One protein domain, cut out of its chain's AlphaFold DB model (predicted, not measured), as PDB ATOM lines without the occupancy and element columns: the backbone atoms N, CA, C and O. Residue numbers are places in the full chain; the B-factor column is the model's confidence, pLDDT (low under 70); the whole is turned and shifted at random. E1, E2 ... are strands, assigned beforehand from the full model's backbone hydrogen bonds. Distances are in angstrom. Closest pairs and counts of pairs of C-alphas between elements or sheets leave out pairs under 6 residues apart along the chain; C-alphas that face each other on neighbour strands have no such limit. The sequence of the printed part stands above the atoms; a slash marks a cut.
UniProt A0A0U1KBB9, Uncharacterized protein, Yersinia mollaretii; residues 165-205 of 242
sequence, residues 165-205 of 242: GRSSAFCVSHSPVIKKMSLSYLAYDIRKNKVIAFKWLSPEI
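Overview. This is residues 165 to 205 of the 242 residues of an uncharacterized protein of Yersinia mollaretii (UniProt A0A0U1KBB9). The model has little regular structure: a long loop, residues 165 to 185, leads into a two-stranded antiparallel hairpin, E1 then E2, and a short tail, residues 201 to 205, follows E2. The first two residues pair briefly with E2. The printed part has 41 residues, 11 of them in named strands, with no named helix; its class is all strand. It is only just compact, close to loose, with a radius of gyration of the C-alphas of 10.6 A, and elongated, spanning 32 by 19 by 17 A.

Arrangement. Residues 165 to 166 pair antiparallel with residues 198 to 199 of E2, residues 194 to 200. E1, residues 186 to 189, and E2 form a hairpin with a tight link, antiparallel at 142 degrees. N 187 and O 196 are within hydrogen-bond range at 2.9 A.

Along the chain. E1 starts at C-alpha 186 (-26.017, 39.629, 45.427) and is 9.8 A long. E2, 19.9 A long, ends at C-alpha 200 (-34.725, 31.664, 40.510).

Size, cuts and confidence. The farthest C-alphas, of Arg 191 and Glu 204, are 32.9 A apart. The printed part has no cut. Residues 167 to 184 have pLDDT under 70.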
ATOM      1  N   GLY A 165     -35.358  36.585  38.667       81.81
ATOM      2  CA  GLY A 165     -35.353  38.036  38.713       81.81
ATOM      3  C   GLY A 165     -34.911  38.595  40.051       81.81
ATOM      4  O   GLY A 165     -34.351  37.906  40.906       81.81
ATOM      5  N   ARG A 166     -35.166  39.890  40.193       78.00
ATOM      6  CA  ARG A 166     -34.731  40.707  41.318       78.00
ATOM      7  C   ARG A 166     -35.689  40.578  42.505       78.00
ATOM      8  O   ARG A 166     -36.888  40.806  42.346       78.00
ATOM      9  N   SER A 167     -35.176  40.289  43.700       66.25
ATOM     10  CA  SER A 167     -35.955  40.414  44.939       66.25
ATOM     11  C   SER A 167     -36.149  41.882  45.343       66.25
ATOM     12  O   SER A 167     -35.445  42.780  44.872       66.25
ATOM     13  N   SER A 168     -37.070  42.150  46.272       62.72
ATOM     14  CA  SER A 168     -37.049  43.412  47.020       62.72
ATOM     15  C   SER A 168     -35.703  43.577  47.733       62.72
ATOM     16  O   SER A 168     -35.075  42.585  48.106       62.72
ATOM     17  N   ALA A 169     -35.254  44.822  47.901       66.44
ATOM     18  CA  ALA A 169     -34.011  45.129  48.605       66.44
ATOM     19  C   ALA A 169     -34.157  44.841  50.107       66.44
ATOM     20  O   ALA A 169     -35.193  45.164  50.694       66.44
ATOM     21  N   PHE A 170     -33.130  44.268  50.728       64.69
ATOM     22  CA  PHE A 170     -33.131  43.896  52.141       64.69
ATOM     23  C   PHE A 170     -31.760  44.129  52.788       64.69
ATOM     24  O   PHE A 170     -30.748  44.297  52.108       64.69
ATOM     25  N   CYS A 171     -31.743  44.212  54.120       57.53
ATOM     26  CA  CYS A 171     -30.509  44.354  54.883       57.53
ATOM     27  C   CYS A 171     -29.914  42.967  55.167       57.53
ATOM     28  O   CYS A 171     -30.634  42.050  55.566       57.53
ATOM     29  N   VAL A 172     -28.603  42.819  54.955       57.16
ATOM     30  CA  VAL A 172     -27.886  41.536  55.079       57.16
ATOM     31  C   VAL A 172     -27.858  41.016  56.515       57.16
ATOM     32  O   VAL A 172     -27.823  39.807  56.725       57.16
ATOM     33  N   SER A 173     -27.950  41.908  57.503       55.78
ATOM     34  CA  SER A 173     -27.817  41.581  58.925       55.78
ATOM     35  C   SER A 173     -28.902  40.650  59.489       55.78
ATOM     36  O   SER A 173     -28.725  40.152  60.593       55.78
ATOM     37  N   HIS A 174     -29.990  40.366  58.758       51.22
ATOM     38  CA  HIS A 174     -31.168  39.680  59.318       51.22
ATOM     39  C   HIS A 174     -31.704  38.485  58.512       51.22
ATOM     40  O   HIS A 174     -32.811  38.024  58.781       51.22
ATOM     41  N   SER A 175     -30.980  37.954  57.519       54.94
ATOM     42  CA  SER A 175     -31.523  36.867  56.687       54.94
ATOM     43  C   SER A 175     -30.713  35.568  56.789       54.94
ATOM     44  O   SER A 175     -29.669  35.451  56.143       54.94
ATOM     45  N   PRO A 176     -31.214  34.541  57.510       57.56
ATOM     46  CA  PRO A 176     -30.651  33.184  57.507       57.56
ATOM     47  C   PRO A 176     -30.499  32.589  56.097       57.56
ATOM     48  O   PRO A 176     -29.673  31.707  55.873       57.56
ATOM     49  N   VAL A 177     -31.270  33.099  55.129       55.62
ATOM     50  CA  VAL A 177     -31.243  32.689  53.719       55.62
ATOM     51  C   VAL A 177     -29.949  33.127  53.020       55.62
ATOM     52  O   VAL A 177     -29.476  32.405  52.146       55.62
ATOM     53  N   ILE A 178     -29.326  34.246  53.422       55.44
ATOM     54  CA  ILE A 178     -28.075  34.728  52.803       55.44
ATOM     55  C   ILE A 178     -26.912  33.775  53.071       55.44
ATOM     56  O   ILE A 178     -26.118  33.548  52.166       55.44
ATOM     57  N   LYS A 179     -26.824  33.166  54.262       55.16
ATOM     58  CA  LYS A 179     -25.725  32.240  54.602       55.16
ATOM     59  C   LYS A 179     -25.640  31.027  53.663       55.16
ATOM     60  O   LYS A 179     -24.612  30.364  53.626       55.16
ATOM     61  N   LYS A 180     -26.709  30.741  52.910       60.88
ATOM     62  CA  LYS A 180     -26.780  29.665  51.911       60.88
ATOM     63  C   LYS A 180     -26.715  30.169  50.462       60.88
ATOM     64  O   LYS A 180     -26.745  29.354  49.545       60.88
ATOM     65  N   MET A 181     -26.677  31.484  50.228       62.44
ATOM     66  CA  MET A 181     -26.612  32.070  48.886       62.44
ATOM     67  C   MET A 181     -25.174  32.430  48.521       62.44
ATOM     68  O   MET A 181     -24.469  33.074  49.292       62.44
ATOM     69  N   SER A 182     -24.761  32.071  47.305       65.44
ATOM     70  CA  SER A 182     -23.495  32.551  46.747       65.44
ATOM     71  C   SER A 182     -23.513  34.077  46.614       65.44
ATOM     72  O   SER A 182     -24.488  34.653  46.119       65.44
ATOM     73  N   LEU A 183     -22.403  34.721  46.994       65.75
ATOM     74  CA  LEU A 183     -22.189  36.164  46.841       65.75
ATOM     75  C   LEU A 183     -22.345  36.622  45.385       65.75
ATOM     76  O   LEU A 183     -22.753  37.755  45.145       65.75
ATOM     77  N   SER A 184     -22.113  35.726  44.419       69.44
ATOM     78  CA  SER A 184     -22.306  36.002  42.993       69.44
ATOM     79  C   SER A 184     -23.739  36.398  42.632       69.44
ATOM     80  O   SER A 184     -23.941  36.949  41.561       69.44
ATOM     81  N   TYR A 185     -24.733  36.128  43.485       72.38
ATOM     82  CA  TYR A 185     -26.146  36.459  43.255       72.38
ATOM     83  C   TYR A 185     -26.625  37.708  44.005       72.38
ATOM     84  O   TYR A 185     -27.827  37.999  44.010       72.38
ATOM     85  N   LEU A 186     -25.714  38.429  44.659       77.31
ATOM     86  CA  LEU A 186     -26.017  39.629  45.427       77.31
ATOM     87  C   LEU A 186     -25.459  40.868  44.724       77.31
ATOM     88  O   LEU A 186     -24.346  40.858  44.210       77.31
ATOM     89  N   ALA A 187     -26.223  41.959  44.741       77.69
ATOM     90  CA  ALA A 187     -25.752  43.270  44.307       77.69
ATOM     91  C   ALA A 187     -26.080  44.331  45.357       77.69
ATOM     92  O   ALA A 187     -27.139  44.288  45.988       77.69
ATOM     93  N   TYR A 188     -25.187  45.303  45.519       76.62
ATOM     94  CA  TYR A 188     -25.404  46.446  46.397       76.62
ATOM     95  C   TYR A 188     -26.072  47.596  45.636       76.62
ATOM     96  O   TYR A 188     -25.531  48.096  44.652       76.62
ATOM     97  N   ASP A 189     -27.252  48.027  46.084       74.94
ATOM     98  CA  ASP A 189     -27.911  49.227  45.567       74.94
ATOM     99  C   ASP A 189     -27.451  50.442  46.374       74.94
ATOM    100  O   ASP A 189     -27.974  50.719  47.456       74.94
ATOM    101  N   ILE A 190     -26.483  51.174  45.817       74.12
ATOM    102  CA  ILE A 190     -25.874  52.364  46.429       74.12
ATOM    103  C   ILE A 190     -26.934  53.421  46.767       74.12
ATOM    104  O   ILE A 190     -26.884  54.023  47.833       74.12
ATOM    105  N   ARG A 191     -27.953  53.602  45.914       75.56
ATOM    106  CA  ARG A 191     -28.993  54.630  46.120       75.56
ATOM    107  C   ARG A 191     -29.891  54.326  47.312       75.56
ATOM    108  O   ARG A 191     -30.451  55.235  47.909       75.56
ATOM    109  N   LYS A 192     -30.094  53.041  47.605       72.50
ATOM    110  CA  LYS A 192     -30.968  52.583  48.693       72.50
ATOM    111  C   LYS A 192     -30.198  52.120  49.918       72.50
ATOM    112  O   LYS A 192     -30.844  51.756  50.898       72.50
ATOM    113  N   ASN A 193     -28.868  52.098  49.842       76.44
ATOM    114  CA  ASN A 193     -27.981  51.569  50.869       76.44
ATOM    115  C   ASN A 193     -28.391  50.144  51.312       76.44
ATOM    116  O   ASN A 193     -28.490  49.848  52.503       76.44
ATOM    117  N   LYS A 194     -28.759  49.278  50.348       78.06
ATOM    118  CA  LYS A 194     -29.334  47.940  50.601       78.06
ATOM    119  C   LYS A 194     -28.804  46.888  49.632       78.06
ATOM    120  O   LYS A 194     -28.472  47.197  48.491       78.06
ATOM    121  N   VAL A 195     -28.821  45.627  50.061       78.81
ATOM    122  CA  VAL A 195     -28.460  44.480  49.220       78.81
ATOM    123  C   VAL A 195     -29.695  43.911  48.531       78.81
ATOM    124  O   VAL A 195     -30.797  43.860  49.080       78.81
ATOM    125  N   ILE A 196     -29.509  43.504  47.283       78.06
ATOM    126  CA  ILE A 196     -30.520  42.911  46.421       78.06
ATOM    127  C   ILE A 196     -30.055  41.509  46.055       78.06
ATOM    128  O   ILE A 196     -28.908  41.329  45.658       78.06
ATOM    129  N   ALA A 197     -30.955  40.532  46.147       78.75
ATOM    130  CA  ALA A 197     -30.693  39.177  45.688       78.75
ATOM    131  C   ALA A 197     -31.359  38.925  44.334       78.75
ATOM    132  O   ALA A 197     -32.508  39.313  44.096       78.75
ATOM    133  N   PHE A 198     -30.650  38.222  43.464       82.44
ATOM    134  CA  PHE A 198     -31.164  37.731  42.194       82.44
ATOM    135  C   PHE A 198     -31.296  36.223  42.283       82.44
ATOM    136  O   PHE A 198     -30.319  35.516  42.515       82.44
ATOM    137  N   LYS A 199     -32.519  35.716  42.143       85.88
ATOM    138  CA  LYS A 199     -32.777  34.291  42.349       85.88
ATOM    139  C   LYS A 199     -33.810  33.747  41.388       85.88
ATOM    140  O   LYS A 199     -34.695  34.467  40.924       85.88
ATOM    141  N   TRP A 200     -33.685  32.454  41.138       90.94
ATOM    142  CA  TRP A 200     -34.725  31.664  40.510       90.94
ATOM    143  C   TRP A 200     -35.838  31.389  41.522       90.94
ATOM    144  O   TRP A 200     -35.574  31.075  42.684       90.94
ATOM    145  N   LEU A 201     -37.083  31.534  41.089       91.12
ATOM    146  CA  LEU A 201     -38.251  31.049  41.810       91.12
ATOM    147  C   LEU A 201     -38.398  29.547  41.582       91.12
ATOM    148  O   LEU A 201     -38.020  29.045  40.524       91.12
ATOM    149  N   SER A 202     -38.975  28.838  42.554       91.62
ATOM    150  CA  SER A 202     -39.314  27.429  42.354       91.62
ATOM    151  C   SER A 202     -40.399  27.285  41.272       91.62
ATOM    152  O   SER A 202     -41.134  28.254  41.014       91.62
ATOM    153  N   PRO A 203     -40.534  26.105  40.648       94.25
ATOM    154  CA  PRO A 203     -41.586  25.854  39.664       94.25
ATOM    155  C   PRO A 203     -42.995  26.111  40.211       94.25
ATOM    156  O   PRO A 203     -43.830  26.731  39.551       94.25
ATOM    157  N   GLU A 204     -43.255  25.744  41.467       94.06
ATOM    158  CA  GLU A 204     -44.566  25.911  42.104       94.06
ATOM    159  C   GLU A 204     -44.918  27.389  42.271       94.06
ATOM    160  O   GLU A 204     -46.044  27.809  41.991       94.06
ATOM    161  N   ILE A 205     -43.954  28.197  42.723       91.75
ATOM    162  CA  ILE A 205     -44.140  29.643  42.875       91.75
ATOM    163  C   ILE A 205     -44.293  30.294  41.498       91.75
ATOM    164  O   ILE A 205     -45.156  31.157  41.326       91.75
TER     165      ILE A 205